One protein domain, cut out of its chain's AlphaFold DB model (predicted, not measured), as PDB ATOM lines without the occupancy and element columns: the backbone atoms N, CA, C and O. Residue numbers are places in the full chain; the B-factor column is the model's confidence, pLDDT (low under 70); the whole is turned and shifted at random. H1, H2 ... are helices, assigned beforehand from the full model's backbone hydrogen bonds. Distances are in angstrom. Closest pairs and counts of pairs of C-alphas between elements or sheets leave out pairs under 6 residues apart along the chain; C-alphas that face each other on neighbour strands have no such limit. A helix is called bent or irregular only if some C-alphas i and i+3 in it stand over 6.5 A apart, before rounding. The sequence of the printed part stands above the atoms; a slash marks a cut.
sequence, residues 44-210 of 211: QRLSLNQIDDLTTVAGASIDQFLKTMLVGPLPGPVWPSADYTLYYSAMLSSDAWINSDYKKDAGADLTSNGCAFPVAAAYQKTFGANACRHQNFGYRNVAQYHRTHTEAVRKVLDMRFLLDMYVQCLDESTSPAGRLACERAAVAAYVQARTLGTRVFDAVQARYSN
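What this domain is: This is residues 44 to 210 of the 211 residues of the protein "Phospholipase A2-like protein" of Deinococcus yavapaiensis KR-236 (UniProt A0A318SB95). The longest helix, H8, is bent into two arms, and its first arm H8a joins H1, H2, H6 and H7 in an up-and-down bundle, each running against the one before it in the chain, with H7 through the middle. The second arm H8b turns off steeply past residues 139 to 140 of H6, while the long link of residues 105 to 120 leads from the short H4 to H5. The printed part has 167 residues with eight named helices, H1 to H8 in order, and no named strand: all helix. It is compact, with a radius of gyration of the C-alphas of 15.4 A, and elongated, spanning 46 by 29 by 28 A.

Where its parts are: H8, residues 176 to 208, was assigned as one helix by its hydrogen bonds but is bent: C-alphas 195 and 198 are 7.3 A apart. Its arms are H8a, residues 176 to 195, 28.6 A long, and H8b, residues 198 to 208, 16.0 A, ending at C-alpha 208 (52.498, -26.952, -55.971). H7, residues 151 to 172, is 31.4 A long. H6 holds residues 131 to 142, 16.0 A, and H5 residues 121 to 129; H5 is irregular, with C-alphas 122 and 125 7.5 A apart. H1, residues 48 to 69, runs 31.5 A from C-alpha 48 (22.675, -18.572, -29.262). H2 is residues 82 to 91, H3 94 to 98 and H4 101 to 104.

How they stand to each other: H8a and H7, the hub, form a hairpin at a shallow tilt of 18 degrees, with C-alphas of Cys 169 and Cys 182 closest at 5.6 A. H6 and H7 form another, at 21 degrees, closest at Ala 131 and Asp 164, 5.1 A. H1 touches H7 at a steep tilt of 43 degrees, closest at Ala 58 and Met 159, 5.7 A. H2 touches H6, opposite ways at a shallow tilt of 17 degrees, closest at Ser 89 and Gly 138, 4.7 A. H5 is about perpendicular to H7 at 76 degrees and touches it, closest at Phe 127 and Met 165, 5.8 A. H8b touches H6, closest at Tyr 139 and Phe 201, 5.7 A. H3 only just touches H6, with 3 pairs of C-alphas within 8 A, closest at Ser 94 and His 134, 5.6 A. H4 is close to but not clearly touching H2, closest at Tyr 88 and Tyr 102, 7.6 A. Every O i to N i+4 pair is within hydrogen-bond range in H2, H3, H6, H7 and H8a, against 17 of 18 in H1, 3 of 5 in H5 and 6 of 7 in H8b; H4 is too short for such a pair.

The domain as a whole: The C-alphas farthest apart, of Ser 175 and Asn 210, are 49.7 A apart. The printed part has no cut; the links H1 to H2 and H4 to H5 are long. Mean pLDDT of the printed part is 88.4; residues 71 to 79, 106 and 209 to 210 are under 70.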
ATOM      1  N   GLN A  44      19.562 -25.404 -37.753       90.88
ATOM      2  CA  GLN A  44      18.565 -24.343 -37.580       90.88
ATOM      3  C   GLN A  44      17.877 -24.333 -36.207       90.88
ATOM      4  O   GLN A  44      17.131 -23.405 -35.907       90.88
ATOM      5  N   ARG A  45      18.105 -25.340 -35.358       93.25
ATOM      6  CA  ARG A  45      17.570 -25.390 -33.988       93.25
ATOM      7  C   ARG A  45      18.591 -24.981 -32.931       93.25
ATOM      8  O   ARG A  45      18.211 -24.880 -31.769       93.25
ATOM      9  N   LEU A  46      19.845 -24.726 -33.309       92.62
ATOM     10  CA  LEU A  46      20.874 -24.284 -32.369       92.62
ATOM     11  C   LEU A  46      20.478 -22.949 -31.735       92.62
ATOM     12  O   LEU A  46      20.068 -22.018 -32.429       92.62
ATOM     13  N   SER A  47      20.558 -22.865 -30.415       92.25
ATOM     14  CA  SER A  47      20.377 -21.619 -29.664       92.25
ATOM     15  C   SER A  47      21.648 -20.770 -29.684       92.25
ATOM     16  O   SER A  47      22.723 -21.286 -29.980       92.25
ATOM     17  N   LEU A  48      21.530 -19.486 -29.330       90.12
ATOM     18  CA  LEU A  48      22.675 -18.572 -29.262       90.12
ATOM     19  C   LEU A  48      23.754 -19.098 -28.303       90.12
ATOM     20  O   LEU A  48      24.893 -19.273 -28.705       90.12
ATOM     21  N   ASN A  49      23.364 -19.503 -27.090       90.31
ATOM     22  CA  ASN A  49      24.297 -20.045 -26.096       90.31
ATOM     23  C   ASN A  49      25.059 -21.278 -26.612       90.31
ATOM     24  O   ASN A  49      26.253 -21.405 -26.388       90.31
ATOM     25  N   GLN A  50      24.390 -22.174 -27.349       92.69
ATOM     26  CA  GLN A  50      25.053 -23.346 -27.929       92.69
ATOM     27  C   GLN A  50      26.090 -22.975 -28.996       92.69
ATOM     28  O   GLN A  50      27.057 -23.712 -29.184       92.69
ATOM     29  N   ILE A  51      25.870 -21.877 -29.724       92.50
ATOM     30  CA  ILE A  51      26.823 -21.388 -30.721       92.50
ATOM     31  C   ILE A  51      27.977 -20.652 -30.031       92.50
ATOM     32  O   ILE A  51      29.128 -20.874 -30.396       92.50
ATOM     33  N   ASP A  52      27.699 -19.856 -29.001       90.44
ATOM     34  CA  ASP A  52      28.718 -19.168 -28.197       90.44
ATOM     35  C   ASP A  52      29.668 -20.173 -27.509       90.44
ATOM     36  O   ASP A  52      30.892 -20.007 -27.511       90.44
ATOM     37  N   ASP A  53      29.126 -21.281 -26.995       90.38
ATOM     38  CA  ASP A  53      29.924 -22.391 -26.459       90.38
ATOM     39  C   ASP A  53      30.808 -23.019 -27.550       90.38
ATOM     40  O   ASP A  53      31.985 -23.315 -27.330       90.38
ATOM     41  N   LEU A  54      30.263 -23.196 -28.758       91.56
ATOM     42  CA  LEU A  54      30.992 -23.773 -29.886       91.56
ATOM     43  C   LEU A  54      32.175 -22.901 -30.317       91.56
ATOM     44  O   LEU A  54      33.255 -23.432 -30.589       91.56
ATOM     45  N   THR A  55      31.984 -21.586 -30.413       91.38
ATOM     46  CA  THR A  55      33.048 -20.659 -30.818       91.38
ATOM     47  C   THR A  55      34.119 -20.546 -29.742       91.38
ATOM     48  O   THR A  55      35.307 -20.547 -30.066       91.38
ATOM     49  N   THR A  56      33.735 -20.596 -28.466       91.88
ATOM     50  CA  THR A  56      34.685 -20.713 -27.348       91.88
ATOM     51  C   THR A  56      35.547 -21.974 -27.480       91.88
ATOM     52  O   THR A  56      36.777 -21.907 -27.413       91.88
ATOM     53  N   VAL A  57      34.925 -23.129 -27.749       90.44
ATOM     54  CA  VAL A  57      35.637 -24.401 -27.965       90.44
ATOM     55  C   VAL A  57      36.536 -24.349 -29.203       90.44
ATOM     56  O   VAL A  57      37.652 -24.875 -29.169       90.44
ATOM     57  N   ALA A  58      36.088 -23.723 -30.293       91.56
ATOM     58  CA  ALA A  58      36.879 -23.565 -31.510       91.56
ATOM     59  C   ALA A  58      38.131 -22.713 -31.270       91.56
ATOM     60  O   ALA A  58      39.223 -23.151 -31.628       91.56
ATOM     61  N   GLY A  59      38.004 -21.562 -30.602       90.88
ATOM     62  CA  GLY A  59      39.143 -20.712 -30.246       90.88
ATOM     63  C   GLY A  59      40.173 -21.453 -29.392       90.88
ATOM     64  O   GLY A  59      41.344 -21.527 -29.757       90.88
ATOM     65  N   ALA A  60      39.722 -22.117 -28.324       90.00
ATOM     66  CA  ALA A  60      40.605 -22.908 -27.465       90.00
ATOM     67  C   ALA A  60      41.300 -24.060 -28.220       90.00
ATOM     68  O   ALA A  60      42.464 -24.368 -27.960       90.00
ATOM     69  N   SER A  61      40.602 -24.691 -29.172       90.88
ATOM     70  CA  SER A  61      41.158 -25.770 -29.997       90.88
ATOM     71  C   SER A  61      42.252 -25.268 -30.941       90.88
ATOM     72  O   SER A  61      43.267 -25.947 -31.099       90.88
ATOM     73  N   ILE A  62      42.066 -24.089 -31.545       91.25
ATOM     74  CA  ILE A  62      43.084 -23.438 -32.381       91.25
ATOM     75  C   ILE A  62      44.319 -23.118 -31.537       91.25
ATOM     76  O   ILE A  62      45.416 -23.550 -31.889       91.25
ATOM     77  N   ASP A  63      44.142 -22.440 -30.401       88.12
ATOM     78  CA  ASP A  63      45.246 -22.055 -29.515       88.12
ATOM     79  C   ASP A  63      46.064 -23.270 -29.068       88.12
ATOM     80  O   ASP A  63      47.298 -23.258 -29.103       88.12
ATOM     81  N   GLN A  64      45.382 -24.342 -28.658       89.06
ATOM     82  CA  GLN A  64      46.042 -25.566 -28.228       89.06
ATOM     83  C   GLN A  64      46.794 -26.238 -29.378       89.06
ATOM     84  O   GLN A  64      47.927 -26.681 -29.193       89.06
ATOM     85  N   PHE A  65      46.191 -26.308 -30.565       89.69
ATOM     86  CA  PHE A  65      46.831 -26.907 -31.731       89.69
ATOM     87  C   PHE A  65      48.078 -26.126 -32.153       89.69
ATOM     88  O   PHE A  65      49.145 -26.713 -32.345       89.69
ATOM     89  N   LEU A  66      47.980 -24.801 -32.243       87.12
ATOM     90  CA  LEU A  66      49.087 -23.960 -32.685       87.12
ATOM     91  C   LEU A  66      50.266 -23.987 -31.711       87.12
ATOM     92  O   LEU A  66      51.404 -24.025 -32.168       87.12
ATOM     93  N   LYS A  67      50.028 -24.103 -30.398       86.31
ATOM     94  CA  LYS A  67      51.101 -24.329 -29.407       86.31
ATOM     95  C   LYS A  67      51.903 -25.609 -29.653       86.31
ATOM     96  O   LYS A  67      53.063 -25.675 -29.267       86.31
ATOM     97  N   THR A  68      51.290 -26.629 -30.255       86.19
ATOM     98  CA  THR A  68      51.975 -27.893 -30.576       86.19
ATOM     99  C   THR A  68      52.652 -27.874 -31.940       86.19
ATOM    100  O   THR A  68      53.662 -28.546 -32.129       86.19
ATOM    101  N   MET A  69      52.093 -27.124 -32.890       82.88
ATOM    102  CA  MET A  69      52.550 -27.119 -34.278       82.88
ATOM    103  C   MET A  69      53.594 -26.055 -34.574       82.88
ATOM    104  O   MET A  69      54.433 -26.297 -35.437       82.88
ATOM    105  N   LEU A  70      53.532 -24.899 -33.912       82.12
ATOM    106  CA  LEU A  70      54.476 -23.808 -34.123       82.12
ATOM    107  C   LEU A  70      55.755 -24.084 -33.329       82.12
ATOM    108  O   LEU A  70      55.743 -24.169 -32.101       82.12
ATOM    109  N   VAL A  71      56.866 -24.266 -34.043       64.69
ATOM    110  CA  VAL A  71      58.148 -24.664 -33.450       64.69
ATOM    111  C   VAL A  71      58.962 -23.411 -33.109       64.69
ATOM    112  O   VAL A  71      59.701 -22.897 -33.940       64.69
ATOM    113  N   GLY A  72      58.838 -22.920 -31.873       62.53
ATOM    114  CA  GLY A  72      59.637 -21.794 -31.363       62.53
ATOM    115  C   GLY A  72      59.075 -20.399 -31.691       62.53
ATOM    116  O   GLY A  72      57.950 -20.288 -32.179       62.53
ATOM    117  N   PRO A  73      59.809 -19.313 -31.361       63.50
ATOM    118  CA  PRO A  73      59.384 -17.957 -31.699       63.50
ATOM    119  C   PRO A  73      59.171 -17.863 -33.208       63.50
ATOM    120  O   PRO A  73      60.004 -18.363 -33.964       63.50
ATOM    121  N   LEU A  74      58.056 -17.248 -33.627       61.16
ATOM    122  CA  LEU A  74      57.747 -17.071 -35.045       61.16
ATOM    123  C   LEU A  74      58.997 -16.510 -35.729       61.16
ATOM    124  O   LEU A  74      59.474 -15.449 -35.306       61.16
ATOM    125  N   PRO A  75      59.567 -17.215 -36.724       54.38
ATOM    126  CA  PRO A  75      60.662 -16.651 -37.486       54.38
ATOM    127  C   PRO A  75      60.180 -15.305 -38.029       54.38
ATOM    128  O   PRO A  75      58.991 -15.144 -38.326       54.38
ATOM    129  N   GLY A  76      61.079 -14.318 -38.098       57.50
ATOM    130  CA  GLY A  76      60.762 -13.025 -38.708       57.50
ATOM    131  C   GLY A  76      60.092 -13.201 -40.082       57.50
ATOM    132  O   GLY A  76      60.139 -14.300 -40.636       57.50
ATOM    133  N   PRO A  77      59.465 -12.152 -40.636       60.91
ATOM    134  CA  PRO A  77      58.590 -12.230 -41.807       60.91
ATOM    135  C   PRO A  77      59.358 -12.627 -43.075       60.91
ATOM    136  O   PRO A  77      59.706 -11.798 -43.908       60.91
ATOM    137  N   VAL A  78      59.682 -13.910 -43.202       62.34
ATOM    138  CA  VAL A  78      60.387 -14.481 -44.339       62.34
ATOM    139  C   VAL A  78      59.452 -15.505 -44.951       62.34
ATOM    140  O   VAL A  78      59.364 -16.662 -44.531       62.34
ATOM    141  N   TRP A  79      58.710 -15.033 -45.944       67.19
ATOM    142  CA  TRP A  79      58.064 -15.909 -46.900       67.19
ATOM    143  C   TRP A  79      59.129 -16.606 -47.762       67.19
ATOM    144  O   TRP A  79      60.091 -15.947 -48.169       67.19
ATOM    145  N   PRO A  80      58.970 -17.899 -48.103       73.81
ATOM    146  CA  PRO A  80      57.928 -18.833 -47.664       73.81
ATOM    147  C   PRO A  80      58.343 -19.657 -46.428       73.81
ATOM    148  O   PRO A  80      59.350 -20.363 -46.468       73.81
ATOM    149  N   SER A  81      57.529 -19.679 -45.360       83.62
ATOM    150  CA  SER A  81      57.684 -20.666 -44.274       83.62
ATOM    151  C   SER A  81      56.345 -21.149 -43.716       83.62
ATOM    152  O   SER A  81      55.451 -20.354 -43.441       83.62
ATOM    153  N   ALA A  82      56.221 -22.465 -43.511       87.00
ATOM    154  CA  ALA A  82      54.967 -23.107 -43.104       87.00
ATOM    155  C   ALA A  82      54.409 -22.576 -41.770       87.00
ATOM    156  O   ALA A  82      53.199 -22.400 -41.636       87.00
ATOM    157  N   ASP A  83      55.287 -22.306 -40.796       87.25
ATOM    158  CA  ASP A  83      54.926 -21.753 -39.484       87.25
ATOM    159  C   ASP A  83      54.311 -20.358 -39.599       87.25
ATOM    160  O   ASP A  83      53.252 -20.085 -39.032       87.25
ATOM    161  N   TYR A  84      54.955 -19.493 -40.383       85.50
ATOM    162  CA  TYR A  84      54.495 -18.134 -40.620       85.50
ATOM    163  C   TYR A  84      53.148 -18.147 -41.355       85.50
ATOM    164  O   TYR A  84      52.187 -17.539 -40.888       85.50
ATOM    165  N   THR A  85      53.007 -18.936 -42.426       89.00
ATOM    166  CA  THR A  85      51.732 -19.089 -43.147       89.00
ATOM    167  C   THR A  85      50.603 -19.561 -42.241       89.00
ATOM    168  O   THR A  85      49.495 -19.022 -42.289       89.00
ATOM    169  N   LEU A  86      50.867 -20.579 -41.416       91.00
ATOM    170  CA  LEU A  86      49.869 -21.155 -40.526       91.00
ATOM    171  C   LEU A  86      49.436 -20.150 -39.455       91.00
ATOM    172  O   LEU A  86      48.241 -20.034 -39.191       91.00
ATOM    173  N   TYR A  87      50.371 -19.380 -38.893       90.12
ATOM    174  CA  TYR A  87      50.050 -18.305 -37.958       90.12
ATOM    175  C   TYR A  87      49.077 -17.292 -38.575       90.12
ATOM    176  O   TYR A  87      48.014 -17.039 -38.008       90.12
ATOM    177  N   TYR A  88      49.379 -16.781 -39.771       91.00
ATOM    178  CA  TYR A  88      48.504 -15.814 -40.439       91.00
ATOM    179  C   TYR A  88      47.149 -16.385 -40.822       91.00
ATOM    180  O   TYR A  88      46.189 -15.633 -40.813       91.00
ATOM    181  N   SER A  89      47.080 -17.679 -41.142       93.00
ATOM    182  CA  SER A  89      45.860 -18.328 -41.635       93.00
ATOM    183  C   SER A  89      44.932 -18.841 -40.532       93.00
ATOM    184  O   SER A  89      43.748 -19.058 -40.777       93.00
ATOM    185  N   ALA A  90      45.474 -19.134 -39.347       93.06
ATOM    186  CA  ALA A  90      44.743 -19.800 -38.271       93.06
ATOM    187  C   ALA A  90      44.704 -18.997 -36.967       93.06
ATOM    188  O   ALA A  90      43.683 -19.026 -36.283       93.06
ATOM    189  N   MET A  91      45.789 -18.302 -36.610       89.56
ATOM    190  CA  MET A  91      45.868 -17.559 -35.347       89.56
ATOM    191  C   MET A  91      45.167 -16.209 -35.450       89.56
ATOM    192  O   MET A  91      44.404 -15.822 -34.564       89.56
ATOM    193  N   LEU A  92      45.438 -15.471 -36.526       91.19
ATOM    194  CA  LEU A  92      44.887 -14.133 -36.699       91.19
ATOM    195  C   LEU A  92      43.409 -14.189 -37.078       91.19
ATOM    196  O   LEU A  92      42.974 -15.077 -37.806       91.19
ATOM    197  N   SER A  93      42.629 -13.212 -36.612       93.50
ATOM    198  CA  SER A  93      41.308 -12.968 -37.192       93.50
ATOM    199  C   SER A  93      41.445 -12.488 -38.633       93.50
ATOM    200  O   SER A  93      42.477 -11.929 -39.013       93.50
ATOM    201  N   SER A  94      40.385 -12.629 -39.427       93.50
ATOM    202  CA  SER A  94      40.369 -12.123 -40.800       93.50
ATOM    203  C   SER A  94      40.676 -10.626 -40.886       93.50
ATOM    204  O   SER A  94      41.300 -10.191 -41.849       93.50
ATOM    205  N   ASP A  95      40.298  -9.838 -39.878       90.94
ATOM    206  CA  ASP A  95      40.573  -8.399 -39.847       90.94
ATOM    207  C   ASP A  95      42.038  -8.103 -39.527       90.94
ATOM    208  O   ASP A  95      42.661  -7.259 -40.174       90.94
ATOM    209  N   ALA A  96      42.625  -8.831 -38.572       91.44
ATOM    210  CA  ALA A  96      44.051  -8.728 -38.278       91.44
ATOM    211  C   ALA A  96      44.892  -9.198 -39.474       91.44
ATOM    212  O   ALA A  96      45.842  -8.523 -39.863       91.44
ATOM    213  N   TRP A  97      44.497 -10.298 -40.120       91.56
ATOM    214  CA  TRP A  97      45.097 -10.768 -41.367       91.56
ATOM    215  C   TRP A  97      44.976  -9.716 -42.475       91.56
ATOM    216  O   TRP A  97      45.957  -9.436 -43.170       91.56
ATOM    217  N   ILE A  98      43.811  -9.073 -42.625       89.31
ATOM    218  CA  ILE A  98      43.609  -8.063 -43.667       89.31
ATOM    219  C   ILE A  98      44.562  -6.883 -43.529       89.31
ATOM    220  O   ILE A  98      45.030  -6.388 -44.559       89.31
ATOM    221  N   ASN A  99      44.816  -6.470 -42.291       87.75
ATOM    222  CA  ASN A  99      45.649  -5.325 -41.944       87.75
ATOM    223  C   ASN A  99      47.121  -5.689 -41.723       87.75
ATOM    224  O   ASN A  99      47.921  -4.827 -41.370       87.75
ATOM    225  N   SER A 100      47.483  -6.955 -41.911       84.50
ATOM    226  CA  SER A 100      48.846  -7.405 -41.683       84.50
ATOM    227  C   SER A 100      49.789  -7.108 -42.846       84.50
ATOM    228  O   SER A 100      49.392  -7.057 -44.014       84.50
ATOM    229  N   ASP A 101      51.075  -6.995 -42.515       75.56
ATOM    230  CA  ASP A 101      52.148  -6.838 -43.497       75.56
ATOM    231  C   ASP A 101      52.358  -8.083 -44.360       75.56
ATOM    232  O   ASP A 101      52.931  -7.967 -45.436       75.56
ATOM    233  N   TYR A 102      51.813  -9.237 -43.964       74.81
ATOM    234  CA  TYR A 102      51.901 -10.484 -44.723       74.81
ATOM    235  C   TYR A 102      51.457 -10.321 -46.187       74.81
ATOM    236  O   TYR A 102      52.016 -10.916 -47.102       74.81
ATOM    237  N   LYS A 103      50.463  -9.465 -46.454       72.75
ATOM    238  CA  LYS A 103      49.996  -9.195 -47.826       72.75
ATOM    239  C   LYS A 103      51.028  -8.497 -48.715       72.75
ATOM    240  O   LYS A 103      50.819  -8.411 -49.923       72.75
ATOM    241  N   LYS A 104      52.086  -7.947 -48.124       72.75
ATOM    242  CA  LYS A 104      53.193  -7.288 -48.819       72.75
ATOM    243  C   LYS A 104      54.291  -8.287 -49.196       72.75
ATOM    244  O   LYS A 104      55.151  -7.937 -50.001       72.75
ATOM    245  N   ASP A 105      54.250  -9.509 -48.662       71.69
ATOM    246  CA  ASP A 105      55.265 -10.527 -48.913       71.69
ATOM    247  C   ASP A 105      55.116 -11.105 -50.327       71.69
ATOM    248  O   ASP A 105      54.063 -11.615 -50.730       71.69
ATOM    249  N   ALA A 106      56.193 -11.025 -51.109       65.00
ATOM    250  CA  ALA A 106      56.220 -11.553 -52.465       65.00
ATOM    251  C   ALA A 106      56.079 -13.084 -52.447       65.00
ATOM    252  O   ALA A 106      56.893 -13.777 -51.843       65.00
ATOM    253  N   GLY A 107      55.076 -13.613 -53.155       77.00
ATOM    254  CA  GLY A 107      54.900 -15.053 -53.379       77.00
ATOM    255  C   GLY A 107      53.727 -15.705 -52.644       77.00
ATOM    256  O   GLY A 107      53.439 -16.868 -52.925       77.00
ATOM    257  N   ALA A 108      53.026 -15.000 -51.753       84.69
ATOM    258  CA  ALA A 108      51.774 -15.502 -51.191       84.69
ATOM    259  C   ALA A 108      50.652 -15.511 -52.249       84.69
ATOM    260  O   ALA A 108      50.447 -14.528 -52.967       84.69
ATOM    261  N   ASP A 109      49.871 -16.593 -52.316       88.56
ATOM    262  CA  ASP A 109      48.660 -16.645 -53.142       88.56
ATOM    263  C   ASP A 109      47.517 -15.906 -52.428       88.56
ATOM    264  O   ASP A 109      46.834 -16.455 -51.561       88.56
ATOM    265  N   LEU A 110      47.318 -14.640 -52.797       89.12
ATOM    266  CA  LEU A 110      46.222 -13.796 -52.308       89.12
ATOM    267  C   LEU A 110      44.951 -13.907 -53.165       89.12
ATOM    268  O   LEU A 110      43.991 -13.158 -52.950       89.12
ATOM    269  N   THR A 111      44.922 -14.799 -54.162       88.50
ATOM    270  CA  THR A 111      43.747 -14.950 -55.018       88.50
ATOM    271  C   THR A 111      42.568 -15.500 -54.221       88.50
ATOM    272  O   THR A 111      42.685 -16.393 -53.382       88.50
ATOM    273  N   SER A 112      41.386 -14.959 -54.496       84.94
ATOM    274  CA  SER A 112      40.148 -15.398 -53.870       84.94
ATOM    275  C   SER A 112      39.042 -15.441 -54.909       84.94
ATOM    276  O   SER A 112      38.844 -14.492 -55.662       84.94
ATOM    277  N   ASN A 113      38.301 -16.543 -54.924       82.56
ATOM    278  CA  ASN A 113      37.083 -16.729 -55.707       82.56
ATOM    279  C   ASN A 113      35.821 -16.466 -54.861       82.56
ATOM    280  O   ASN A 113      34.756 -16.994 -55.163       82.56
ATOM    281  N   GLY A 114      35.940 -15.671 -53.790       87.38
ATOM    282  CA  GLY A 114      34.861 -15.453 -52.827       87.38
ATOM    283  C   GLY A 114      34.685 -16.656 -51.902       87.38
ATOM    284  O   GLY A 114      35.663 -17.287 -51.514       87.38
ATOM    285  N   CYS A 115      33.452 -16.982 -51.524       91.38
ATOM    286  CA  CYS A 115      33.184 -18.169 -50.713       91.38
ATOM    287  C   CYS A 115      33.273 -19.431 -51.575       91.38
ATOM    288  O   CYS A 115      32.391 -19.693 -52.391       91.38
ATOM    289  N   ALA A 116      34.344 -20.210 -51.389       84.75
ATOM    290  CA  ALA A 116      34.551 -21.472 -52.099       84.75
ATOM    291  C   ALA A 116      33.524 -22.550 -51.708       84.75
ATOM    292  O   ALA A 116      33.270 -23.473 -52.483       84.75
ATOM    293  N   PHE A 117      32.917 -22.418 -50.526       87.50
ATOM    294  CA  PHE A 117      31.881 -23.313 -50.022       87.50
ATOM    295  C   PHE A 117      30.511 -22.627 -50.021       87.50
ATOM    296  O   PHE A 117      30.442 -21.402 -49.870       87.50
ATOM    297  N   PRO A 118      29.412 -23.393 -50.161       88.19
ATOM    298  CA  PRO A 118      28.069 -22.838 -50.089       88.19
ATOM    299  C   PRO A 118      27.835 -22.092 -48.774       88.19
ATOM    300  O   PRO A 118      27.902 -22.669 -47.690       88.19
ATOM    301  N   VAL A 119      27.502 -20.810 -48.894       91.44
ATOM    302  CA  VAL A 119      26.992 -19.970 -47.808       91.44
ATOM    303  C   VAL A 119      25.582 -19.516 -48.167       91.44
ATOM    304  O   VAL A 119      25.239 -19.402 -49.348       91.44
ATOM    305  N   ALA A 120      24.741 -19.269 -47.164       90.75
ATOM    306  CA  ALA A 120      23.392 -18.775 -47.414       90.75
ATOM    307  C   ALA A 120      23.443 -17.429 -48.157       90.75
ATOM    308  O   ALA A 120      24.234 -16.553 -47.811       90.75
ATOM    309  N   ALA A 121      22.586 -17.265 -49.171       92.31
ATOM    310  CA  ALA A 121      22.633 -16.128 -50.096       92.31
ATOM    311  C   ALA A 121      22.596 -14.765 -49.383       92.31
ATOM    312  O   ALA A 121      23.332 -13.856 -49.757       92.31
ATOM    313  N   ALA A 122      21.808 -14.653 -48.308       92.69
ATOM    314  CA  ALA A 122      21.708 -13.442 -47.494       92.69
ATOM    315  C   ALA A 122      23.048 -13.001 -46.873       92.69
ATOM    316  O   ALA A 122      23.239 -11.814 -46.640       92.69
ATOM    317  N   TYR A 123      23.980 -13.934 -46.656       94.50
ATOM    318  CA  TYR A 123      25.265 -13.695 -45.995       94.50
ATOM    319  C   TYR A 123      26.465 -13.847 -46.939       94.50
ATOM    320  O   TYR A 123      27.608 -13.784 -46.494       94.50
ATOM    321  N   GLN A 124      26.245 -14.011 -48.251       93.19
ATOM    322  CA  GLN A 124      27.343 -14.072 -49.226       93.19
ATOM    323  C   GLN A 124      28.217 -12.819 -49.189       93.19
ATOM    324  O   GLN A 124      29.438 -12.921 -49.266       93.19
ATOM    325  N   LYS A 125      27.599 -11.638 -49.066       92.06
ATOM    326  CA  LYS A 125      28.333 -10.373 -48.977       92.06
ATOM    327  C   LYS A 125      29.069 -10.254 -47.642       92.06
ATOM    328  O   LYS A 125      30.264  -9.975 -47.656       92.06
ATOM    329  N   THR A 126      28.369 -10.525 -46.540       93.56
ATOM    330  CA  THR A 126      28.892 -10.519 -45.166       93.56
ATOM    331  C   THR A 126      30.137 -11.401 -45.047       93.56
ATOM    332  O   THR A 126      31.242 -10.914 -44.813       93.56
ATOM    333  N   PHE A 127      30.006 -12.696 -45.344       96.06
ATOM    334  CA  PHE A 127      31.108 -13.656 -45.218       96.06
ATOM    335  C   PHE A 127      32.160 -13.517 -46.321       96.06
ATOM    336  O   PHE A 127      33.351 -13.753 -46.100       96.06
ATOM    337  N   GLY A 128      31.746 -13.097 -47.519       92.19
ATOM    338  CA  GLY A 128      32.626 -12.899 -48.669       92.19
ATOM    339  C   GLY A 128      33.610 -11.736 -48.521       92.19
ATOM    340  O   GLY A 128      34.625 -11.713 -49.226       92.19
ATOM    341  N   ALA A 129      33.330 -10.782 -47.626       85.44
ATOM    342  CA  ALA A 129      34.218  -9.657 -47.366       85.44
ATOM    343  C   ALA A 129      35.567 -10.139 -46.813       85.44
ATOM    344  O   ALA A 129      36.586  -9.956 -47.484       85.44
ATOM    345  N   ASN A 130      35.560 -10.823 -45.662       92.31
ATOM    346  CA  ASN A 130      36.787 -11.155 -44.934       92.31
ATOM    347  C   ASN A 130      36.918 -12.666 -44.678       92.31
ATOM    348  O   ASN A 130      37.902 -13.257 -45.128       92.31
ATOM    349  N   ALA A 131      35.927 -13.313 -44.053       96.12
ATOM    350  CA  ALA A 131      36.027 -14.715 -43.623       96.12
ATOM    351  C   ALA A 131      36.350 -15.688 -44.770       96.12
ATOM    352  O   ALA A 131      37.316 -16.450 -44.703       96.12
ATOM    353  N   CYS A 132      35.604 -15.627 -45.876       96.19
ATOM    354  CA  CYS A 132      35.835 -16.508 -47.022       96.19
ATOM    355  C   CYS A 132      37.190 -16.254 -47.703       96.19
ATOM    356  O   CYS A 132      37.841 -17.183 -48.179       96.19
ATOM    357  N   ARG A 133      37.645 -14.994 -47.750       94.50
ATOM    358  CA  ARG A 133      38.957 -14.658 -48.326       94.50
ATOM    359  C   ARG A 133      40.088 -15.190 -47.462       94.50
ATOM    360  O   ARG A 133      41.049 -15.725 -48.002       94.50
ATOM    361  N   HIS A 134      39.944 -15.064 -46.149       95.56
ATOM    362  CA  HIS A 134      40.921 -15.547 -45.193       95.56
ATOM    363  C   HIS A 134      41.019 -17.082 -45.213       95.56
ATOM    364  O   HIS A 134      42.118 -17.631 -45.281       95.56
ATOM    365  N   GLN A 135      39.884 -17.783 -45.305       95.62
ATOM    366  CA  GLN A 135      39.869 -19.237 -45.480       95.62
ATOM    367  C   GLN A 135      40.548 -19.671 -46.787       95.62
ATOM    368  O   GLN A 135      41.379 -20.580 -46.776       95.62
ATOM    369  N   ASN A 136      40.230 -19.016 -47.910       93.81
ATOM    370  CA  ASN A 136      40.868 -19.302 -49.198       93.81
ATOM    371  C   ASN A 136      42.378 -19.112 -49.122       93.81
ATOM    372  O   ASN A 136      43.125 -19.952 -49.617       93.81
ATOM    373  N   PHE A 137      42.813 -18.019 -48.498       93.88
ATOM    374  CA  PHE A 137      44.219 -17.744 -48.267       93.88
ATOM    375  C   PHE A 137      44.883 -18.901 -47.499       93.88
ATOM    376  O   PHE A 137      45.878 -19.449 -47.980       93.88
ATOM    377  N   GLY A 138      44.286 -19.347 -46.391       93.88
ATOM    378  CA  GLY A 138      44.782 -20.494 -45.631       93.88
ATOM    379  C   GLY A 138      44.860 -21.768 -46.468       93.88
ATOM    380  O   GLY A 138      45.911 -22.399 -46.538       93.88
ATOM    381  N   TYR A 139      43.788 -22.117 -47.179       94.12
ATOM    382  CA  TYR A 139      43.757 -23.303 -48.039       94.12
ATOM    383  C   TYR A 139      44.824 -23.258 -49.133       94.12
ATOM    384  O   TYR A 139      45.447 -24.272 -49.419       94.12
ATOM    385  N   ARG A 140      45.053 -22.093 -49.738       91.75
ATOM    386  CA  ARG A 140      45.983 -21.932 -50.861       91.75
ATOM    387  C   ARG A 140      47.438 -21.942 -50.449       91.75
ATOM    388  O   ARG A 140      48.267 -22.395 -51.225       91.75
ATOM    389  N   ASN A 141      47.744 -21.418 -49.268       91.62
ATOM    390  CA  ASN A 141      49.118 -21.179 -48.842       91.62
ATOM    391  C   ASN A 141      49.599 -22.235 -47.846       91.62
ATOM    392  O   ASN A 141      50.725 -22.709 -47.949       91.62
ATOM    393  N   VAL A 142      48.749 -22.665 -46.913       92.12
ATOM    394  CA  VAL A 142      49.121 -23.682 -45.918       92.12
ATOM    395  C   VAL A 142      49.200 -25.073 -46.547       92.12
ATOM    396  O   VAL A 142      50.068 -25.859 -46.174       92.12
ATOM    397  N   ALA A 143      48.357 -25.375 -47.540       90.69
ATOM    398  CA  ALA A 143      48.393 -26.652 -48.260       90.69
ATOM    399  C   ALA A 143      49.591 -26.801 -49.213       90.69
ATOM    400  O   ALA A 143      49.711 -27.825 -49.869       90.69
ATOM    401  N   GLN A 144      50.460 -25.796 -49.353       88.38
ATOM    402  CA  GLN A 144      51.646 -25.919 -50.210       88.38
ATOM    403  C   GLN A 144      52.734 -26.762 -49.538       88.38
ATOM    404  O   GLN A 144      53.510 -27.442 -50.206       88.38
ATOM    405  N   TYR A 145      52.794 -26.737 -48.204       87.62
ATOM    406  CA  TYR A 145      53.842 -27.414 -47.453       87.62
ATOM    407  C   TYR A 145      53.378 -28.792 -46.995       87.62
ATOM    408  O   TYR A 145      52.411 -28.919 -46.246       87.62
ATOM    409  N   HIS A 146      54.156 -29.819 -47.339       87.44
ATOM    410  CA  HIS A 146      53.883 -31.209 -46.962       87.44
ATOM    411  C   HIS A 146      53.585 -31.387 -45.458       87.44
ATOM    412  O   HIS A 146      52.659 -32.098 -45.081       87.44
ATOM    413  N   ARG A 147      54.326 -30.696 -44.578       88.06
ATOM    414  CA  ARG A 147      54.132 -30.736 -43.113       88.06
ATOM    415  C   ARG A 147      52.752 -30.242 -42.667       88.06
ATOM    416  O   ARG A 147      52.225 -30.735 -41.673       88.06
ATOM    417  N   THR A 148      52.203 -29.233 -43.334       90.44
ATOM    418  CA  THR A 148      50.934 -28.605 -42.946       90.44
ATOM    419  C   THR A 148      49.755 -29.098 -43.775       90.44
ATOM    420  O   THR A 148      48.613 -28.759 -43.478       90.44
ATOM    421  N   HIS A 149      49.997 -29.966 -44.753       91.19
ATOM    422  CA  HIS A 149      48.958 -30.607 -45.541       91.19
ATOM    423  C   HIS A 149      48.380 -31.834 -44.832       91.19
ATOM    424  O   HIS A 149      48.620 -32.986 -45.189       91.19
ATOM    425  N   THR A 150      47.631 -31.576 -43.762       92.44
ATOM    426  CA  THR A 150      46.980 -32.617 -42.962       92.44
ATOM    427  C   THR A 150      45.535 -32.242 -42.657       92.44
ATOM    428  O   THR A 150      45.190 -31.062 -42.565       92.44
ATOM    429  N   GLU A 151      44.686 -33.245 -42.417       92.88
ATOM    430  CA  GLU A 151      43.306 -33.017 -41.963       92.88
ATOM    431  C   GLU A 151      43.238 -32.205 -40.664       92.88
ATOM    432  O   GLU A 151      42.326 -31.401 -40.486       92.88
ATOM    433  N   ALA A 152      44.212 -32.372 -39.764       93.50
ATOM    434  CA  ALA A 152      44.253 -31.630 -38.509       93.50
ATOM    435  C   ALA A 152      44.455 -30.125 -38.746       93.50
ATOM    436  O   ALA A 152      43.724 -29.310 -38.184       93.50
ATOM    437  N   VAL A 153      45.381 -29.758 -39.638       94.56
ATOM    438  CA  VAL A 153      45.590 -28.359 -40.031       94.56
ATOM    439  C   VAL A 153      44.379 -27.818 -40.784       94.56
ATOM    440  O   VAL A 153      43.896 -26.740 -40.449       94.56
ATOM    441  N   ARG A 154      43.825 -28.576 -41.741       95.75
ATOM    442  CA  ARG A 154      42.607 -28.170 -42.461       95.75
ATOM    443  C   ARG A 154      41.460 -27.880 -41.495       95.75
ATOM    444  O   ARG A 154      40.788 -26.861 -41.621       95.75
ATOM    445  N   LYS A 155      41.269 -28.738 -40.489       95.38
ATOM    446  CA  LYS A 155      40.257 -28.543 -39.448       95.38
ATOM    447  C   LYS A 155      40.465 -27.238 -38.684       95.38
ATOM    448  O   LYS A 155      39.486 -26.556 -38.407       95.38
ATOM    449  N   VAL A 156      41.707 -26.880 -38.376       95.62
ATOM    450  CA  VAL A 156      42.039 -25.618 -37.703       95.62
ATOM    451  C   VAL A 156      41.760 -24.401 -38.586       95.62
ATOM    452  O   VAL A 156      41.193 -23.425 -38.098       95.62
ATOM    453  N   LEU A 157      42.038 -24.478 -39.890       96.56
ATOM    454  CA  LEU A 157      41.643 -23.434 -40.846       96.56
ATOM    455  C   LEU A 157      40.116 -23.280 -40.922       96.56
ATOM    456  O   LEU A 157      39.599 -22.166 -40.917       96.56
ATOM    457  N   ASP A 158      39.381 -24.394 -40.931       97.19
ATOM    458  CA  ASP A 158      37.915 -24.372 -40.939       97.19
ATOM    459  C   ASP A 158      37.346 -23.815 -39.621       97.19
ATOM    460  O   ASP A 158      36.353 -23.089 -39.633       97.19
ATOM    461  N   MET A 159      37.979 -24.096 -38.476       97.06
ATOM    462  CA  MET A 159      37.613 -23.474 -37.198       97.06
ATOM    463  C   MET A 159      37.848 -21.960 -37.223       97.06
ATOM    464  O   MET A 159      36.984 -21.211 -36.774       97.06
ATOM    465  N   ARG A 160      38.975 -21.490 -37.776       97.50
ATOM    466  CA  ARG A 160      39.234 -20.049 -37.926       97.50
ATOM    467  C   ARG A 160      38.186 -19.387 -38.816       97.50
ATOM    468  O   ARG A 160      37.672 -18.332 -38.457       97.50
ATOM    469  N   PHE A 161      37.793 -20.051 -39.901       97.62
ATOM    470  CA  PHE A 161      36.704 -19.602 -40.768       97.62
ATOM    471  C   PHE A 161      35.376 -19.437 -40.009       97.62
ATOM    472  O   PHE A 161      34.711 -18.413 -40.161       97.62
ATOM    473  N   LEU A 162      35.013 -20.394 -39.144       97.44
ATOM    474  CA  LEU A 162      33.842 -20.267 -38.266       97.44
ATOM    475  C   LEU A 162      33.940 -19.029 -37.364       97.44
ATOM    476  O   LEU A 162      32.980 -18.266 -37.270       97.44
ATOM    477  N   LEU A 163      35.090 -18.822 -36.718       97.38
ATOM    478  CA  LEU A 163      35.302 -17.683 -35.823       97.38
ATOM    479  C   LEU A 163      35.257 -16.340 -36.558       97.38
ATOM    480  O   LEU A 163      34.706 -15.381 -36.027       97.38
ATOM    481  N   ASP A 164      35.801 -16.261 -37.772       97.69
ATOM    482  CA  ASP A 164      35.738 -15.044 -38.588       97.69
ATOM    483  C   ASP A 164      34.300 -14.700 -38.975       97.69
ATOM    484  O   ASP A 164      33.872 -13.562 -38.800       97.69
ATOM    485  N   MET A 165      33.523 -15.685 -39.439       97.69
ATOM    486  CA  MET A 165      32.109 -15.463 -39.749       97.69
ATOM    487  C   MET A 165      31.318 -15.037 -38.511       97.69
ATOM    488  O   MET A 165      30.430 -14.197 -38.612       97.69
ATOM    489  N   TYR A 166      31.645 -15.590 -37.342       96.19
ATOM    490  CA  TYR A 166      30.996 -15.222 -36.090       96.19
ATOM    491  C   TYR A 166      31.274 -13.763 -35.702       96.19
ATOM    492  O   TYR A 166      30.338 -13.040 -35.377       96.19
ATOM    493  N   VAL A 167      32.524 -13.296 -35.813       94.88
ATOM    494  CA  VAL A 167      32.861 -11.874 -35.600       94.88
ATOM    495  C   VAL A 167      32.079 -10.980 -36.564       94.88
ATOM    496  O   VAL A 167      31.432 -10.034 -36.131       94.88
ATOM    497  N   GLN A 168      32.011 -11.340 -37.846       95.38
ATOM    498  CA  GLN A 168      31.220 -10.577 -38.817       95.38
ATOM    499  C   GLN A 168      29.718 -10.573 -38.494       95.38
ATOM    500  O   GLN A 168      29.038  -9.571 -38.714       95.38
ATOM    501  N   CYS A 169      29.185 -11.667 -37.942       95.75
ATOM    502  CA  CYS A 169      27.806 -11.702 -37.463       95.75
ATOM    503  C   CYS A 169      27.572 -10.747 -36.290       95.75
ATOM    504  O   CYS A 169      26.488 -10.168 -36.213       95.75
ATOM    505  N   LEU A 170      28.548 -10.572 -35.396       92.50
ATOM    506  CA  LEU A 170      28.464  -9.589 -34.313       92.50
ATOM    507  C   LEU A 170      28.449  -8.158 -34.856       92.50
ATOM    508  O   LEU A 170      27.642  -7.355 -34.395       92.50
ATOM    509  N   ASP A 171      29.281  -7.870 -35.855       89.94
ATOM    510  CA  ASP A 171      29.443  -6.518 -36.398       89.94
ATOM    511  C   ASP A 171      28.258  -6.068 -37.266       89.94
ATOM    512  O   ASP A 171      27.850  -4.908 -37.216       89.94
ATOM    513  N   GLU A 172      27.686  -6.971 -38.070       86.38
ATOM    514  CA  GLU A 172      26.634  -6.612 -39.033       86.38
ATOM    515  C   GLU A 172      25.204  -6.740 -38.480       86.38
ATOM    516  O   GLU A 172      24.249  -6.230 -39.079       86.38
ATOM    517  N   SER A 173      25.012  -7.420 -37.348       89.94
ATOM    518  CA  SER A 173      23.666  -7.706 -36.843       89.94
ATOM    519  C   SER A 173      23.091  -6.567 -36.009       89.94
ATOM    520  O   SER A 173      23.599  -6.212 -34.953       89.94
ATOM    521  N   THR A 174      21.923  -6.073 -36.415       91.38
ATOM    522  CA  THR A 174      21.190  -5.013 -35.700       91.38
ATOM    523  C   THR A 174      20.184  -5.537 -34.670       91.38
ATOM    524  O   THR A 174      19.532  -4.754 -33.982       91.38
ATOM    525  N   SER A 175      20.016  -6.860 -34.559       93.00
ATOM    526  CA  SER A 175      19.101  -7.487 -33.599       93.00
ATOM    527  C   SER A 175      19.578  -8.879 -33.165       93.00
ATOM    528  O   SER A 175      20.261  -9.555 -33.941       93.00
ATOM    529  N   PRO A 176      19.156  -9.375 -31.984       91.38
ATOM    530  CA  PRO A 176      19.481 -10.732 -31.538       91.38
ATOM    531  C   PRO A 176      18.991 -11.828 -32.494       91.38
ATOM    532  O   PRO A 176      19.678 -12.823 -32.703       91.38
ATOM    533  N   ALA A 177      17.817 -11.644 -33.108       92.19
ATOM    534  CA  ALA A 177      17.270 -12.603 -34.068       92.19
ATOM    535  C   ALA A 177      18.077 -12.629 -35.376       92.19
ATOM    536  O   ALA A 177      18.356 -13.705 -35.903       92.19
ATOM    537  N   GLY A 178      18.486 -11.454 -35.872       94.56
ATOM    538  CA  GLY A 178      19.376 -11.341 -37.031       94.56
ATOM    539  C   GLY A 178      20.742 -11.976 -36.771       94.56
ATOM    540  O   GLY A 178      21.213 -12.757 -37.598       94.56
ATOM    541  N   ARG A 179      21.305 -11.732 -35.579       94.88
ATOM    542  CA  ARG A 179      22.553 -12.349 -35.110       94.88
ATOM    543  C   ARG A 179      22.457 -13.867 -35.100       94.88
ATOM    544  O   ARG A 179      23.257 -14.529 -35.749       94.88
ATOM    545  N   LEU A 180      21.431 -14.419 -34.455       94.94
ATOM    546  CA  LEU A 180      21.228 -15.866 -34.394       94.94
ATOM    547  C   LEU A 180      21.085 -16.496 -35.790       94.94
ATOM    548  O   LEU A 180      21.615 -17.578 -36.043       94.94
ATOM    549  N   ALA A 181      20.377 -15.835 -36.709       95.00
ATOM    550  CA  ALA A 181      20.243 -16.312 -38.083       95.00
ATOM    551  C   ALA A 181      21.589 -16.305 -38.832       95.00
ATOM    552  O   ALA A 181      21.908 -17.283 -39.516       95.00
ATOM    553  N   CYS A 182      22.392 -15.252 -38.654       96.81
ATOM    554  CA  CYS A 182      23.733 -15.147 -39.226       96.81
ATOM    555  C   CYS A 182      24.655 -16.239 -38.681       96.81
ATOM    556  O   CYS A 182      25.278 -16.978 -39.440       96.81
ATOM    557  N   GLU A 183      24.676 -16.421 -37.367       96.81
ATOM    558  CA  GLU A 183      25.534 -17.401 -36.714       96.81
ATOM    559  C   GLU A 183      25.170 -18.845 -37.085       96.81
ATOM    560  O   GLU A 183      26.047 -19.667 -37.344       96.81
ATOM    561  N   ARG A 184      23.879 -19.166 -37.222       95.75
ATOM    562  CA  ARG A 184      23.454 -20.470 -37.763       95.75
ATOM    563  C   ARG A 184      23.930 -20.675 -39.199       95.75
ATOM    564  O   ARG A 184      24.298 -21.794 -39.563       95.75
ATOM    565  N   ALA A 185      23.940 -19.622 -40.016       96.25
ATOM    566  CA  ALA A 185      24.495 -19.687 -41.363       96.25
ATOM    567  C   ALA A 185      26.021 -19.885 -41.345       96.25
ATOM    568  O   ALA A 185      26.524 -20.665 -42.153       96.25
ATOM    569  N   ALA A 186      26.735 -19.266 -40.401       96.88
ATOM    570  CA  ALA A 186      28.165 -19.480 -40.188       96.88
ATOM    571  C   ALA A 186      28.471 -20.938 -39.805       96.88
ATOM    572  O   ALA A 186      29.337 -21.576 -40.406       96.88
ATOM    573  N   VAL A 187      27.704 -21.515 -38.873       96.69
ATOM    574  CA  VAL A 187      27.838 -22.933 -38.500       96.69
ATOM    575  C   VAL A 187      27.550 -23.848 -39.695       96.69
ATOM    576  O   VAL A 187      28.285 -24.806 -39.932       96.69
ATOM    577  N   ALA A 188      26.521 -23.553 -40.493       95.88
ATOM    578  CA  ALA A 188      26.232 -24.321 -41.702       95.88
ATOM    579  C   ALA A 188      27.381 -24.250 -42.723       95.88
ATOM    580  O   ALA A 188      27.777 -25.283 -43.265       95.88
ATOM    581  N   ALA A 189      27.951 -23.065 -42.948       96.06
ATOM    582  CA  ALA A 189      29.100 -22.873 -43.828       96.06
ATOM    583  C   ALA A 189      30.348 -23.621 -43.327       96.06
ATOM    584  O   ALA A 189      31.034 -24.267 -44.120       96.06
ATOM    585  N   TYR A 190      30.601 -23.619 -42.014       96.44
ATOM    586  CA  TYR A 190      31.646 -24.432 -41.389       96.44
ATOM    587  C   TYR A 190      31.459 -25.925 -41.684       96.44
ATOM    588  O   TYR A 190      32.392 -26.584 -42.141       96.44
ATOM    589  N   VAL A 191      30.248 -26.464 -41.507       95.44
ATOM    590  CA  VAL A 191      29.956 -27.877 -41.815       95.44
ATOM    591  C   VAL A 191      30.190 -28.189 -43.298       95.44
ATOM    592  O   VAL A 191      30.748 -29.241 -43.623       95.44
ATOM    593  N   GLN A 192      29.830 -27.274 -44.206       94.50
ATOM    594  CA  GLN A 192      30.123 -27.432 -45.635       94.50
ATOM    595  C   GLN A 192      31.629 -27.456 -45.912       94.50
ATOM    596  O   GLN A 192      32.092 -28.335 -46.639       94.50
ATOM    597  N   ALA A 193      32.407 -26.562 -45.298       94.81
ATOM    598  CA  ALA A 193      33.864 -26.568 -45.410       94.81
ATOM    599  C   ALA A 193      34.473 -27.874 -44.871       94.81
ATOM    600  O   ALA A 193      35.295 -28.503 -45.537       94.81
ATOM    601  N   ARG A 194      34.002 -28.375 -43.722       95.06
ATOM    602  CA  ARG A 194      34.445 -29.670 -43.176       95.06
ATOM    603  C   ARG A 194      34.163 -30.832 -44.127       95.06
ATOM    604  O   ARG A 194      35.040 -31.678 -44.302       95.06
ATOM    605  N   THR A 195      33.001 -30.822 -44.779       92.38
ATOM    606  CA  THR A 195      32.527 -31.897 -45.668       92.38
ATOM    607  C   THR A 195      33.184 -31.871 -47.050       92.38
ATOM    608  O   THR A 195      33.543 -32.916 -47.586       92.38
ATOM    609  N   LEU A 196      33.330 -30.689 -47.652       91.38
ATOM    610  CA  LEU A 196      33.761 -30.525 -49.047       91.38
ATOM    611  C   LEU A 196      35.221 -30.073 -49.177       91.38
ATOM    612  O   LEU A 196      35.811 -30.183 -50.253       91.38
ATOM    613  N   GLY A 197      35.807 -29.567 -48.092       90.62
ATOM    614  CA  GLY A 197      37.100 -28.895 -48.096       90.62
ATOM    615  C   GLY A 197      38.284 -29.790 -48.422       90.62
ATOM    616  O   GLY A 197      39.213 -29.303 -49.054       90.62
ATOM    617  N   THR A 198      38.246 -31.087 -48.096       90.75
ATOM    618  CA  THR A 198      39.351 -32.017 -48.395       90.75
ATOM    619  C   THR A 198      39.725 -31.984 -49.877       90.75
ATOM    620  O   THR A 198      40.883 -31.776 -50.208       90.75
ATOM    621  N   ARG A 199      38.737 -32.030 -50.785       87.12
ATOM    622  CA  ARG A 199      38.998 -31.974 -52.236       87.12
ATOM    623  C   ARG A 199      39.668 -30.674 -52.670       87.12
ATOM    624  O   ARG A 199      40.499 -30.690 -53.569       87.12
ATOM    625  N   VAL A 200      39.271 -29.550 -52.073       86.19
ATOM    626  CA  VAL A 200      39.846 -28.237 -52.392       86.19
ATOM    627  C   VAL A 200      41.277 -28.155 -51.869       86.19
ATOM    628  O   VAL A 200      42.160 -27.708 -52.593       86.19
ATOM    629  N   PHE A 201      41.501 -28.619 -50.641       88.62
ATOM    630  CA  PHE A 201      42.799 -28.619 -49.972       88.62
ATOM    631  C   PHE A 201      43.810 -29.515 -50.711       88.62
ATOM    632  O   PHE A 201      44.884 -29.044 -51.084       88.62
ATOM    633  N   ASP A 202      43.407 -30.736 -51.075       88.06
ATOM    634  CA  ASP A 202      44.234 -31.680 -51.839       88.06
ATOM    635  C   ASP A 202      44.552 -31.165 -53.253       88.06
ATOM    636  O   ASP A 202      45.671 -31.307 -53.755       88.06
ATOM    637  N   ALA A 203      43.575 -30.532 -53.916       85.62
ATOM    638  CA  ALA A 203      43.767 -29.982 -55.256       85.62
ATOM    639  C   ALA A 203      44.786 -28.832 -55.280       85.62
ATOM    640  O   ALA A 203      45.438 -28.622 -56.304       85.62
ATOM    641  N   VAL A 204      44.931 -28.087 -54.178       82.38
ATOM    642  CA  VAL A 204      45.972 -27.062 -54.042       82.38
ATOM    643  C   VAL A 204      47.341 -27.725 -53.958       82.38
ATOM    644  O   VAL A 204      48.203 -27.387 -54.765       82.38
ATOM    645  N   GLN A 205      47.538 -28.700 -53.066       78.94
ATOM    646  CA  GLN A 205      48.822 -29.403 -52.924       78.94
ATOM    647  C   GLN A 205      49.305 -29.967 -54.271       78.94
ATOM    648  O   GLN A 205      50.476 -29.814 -54.620       78.94
ATOM    649  N   ALA A 206      48.404 -30.535 -55.079       76.62
ATOM    650  CA  ALA A 206      48.732 -31.056 -56.409       76.62
ATOM    651  C   ALA A 206      49.274 -29.991 -57.387       76.62
ATOM    652  O   ALA A 206      50.097 -30.317 -58.241       76.62
ATOM    653  N   ARG A 207      48.853 -28.723 -57.265       78.56
ATOM    654  CA  ARG A 207      49.366 -27.616 -58.097       78.56
ATOM    655  C   ARG A 207      50.793 -27.215 -57.739       78.56
ATOM    656  O   ARG A 207      51.511 -26.768 -58.619       78.56
ATOM    657  N   TYR A 208      51.181 -27.363 -56.474       72.44
ATOM    658  CA  TYR A 208      52.498 -26.952 -55.971       72.44
ATOM    659  C   TYR A 208      53.498 -28.110 -55.852       72.44
ATOM    660  O   TYR A 208      54.681 -27.875 -55.639       72.44
ATOM    661  N   SER A 209      53.035 -29.357 -55.992       67.50
ATOM    662  CA  SER A 209      53.886 -30.556 -55.905       67.50
ATOM    663  C   SER A 209      54.425 -31.026 -57.264       67.50
ATOM    664  O   SER A 209      55.263 -31.923 -57.292       67.50
ATOM    665  N   ASN A 210      53.963 -30.440 -58.375       51.47
ATOM    666  CA  ASN A 210      54.528 -30.663 -59.707       51.47
ATOM    667  C   ASN A 210      55.425 -29.465 -60.072       51.47
ATOM    668  O   ASN A 210      54.874 -28.382 -60.281       51.47
TER     669      ASN A 210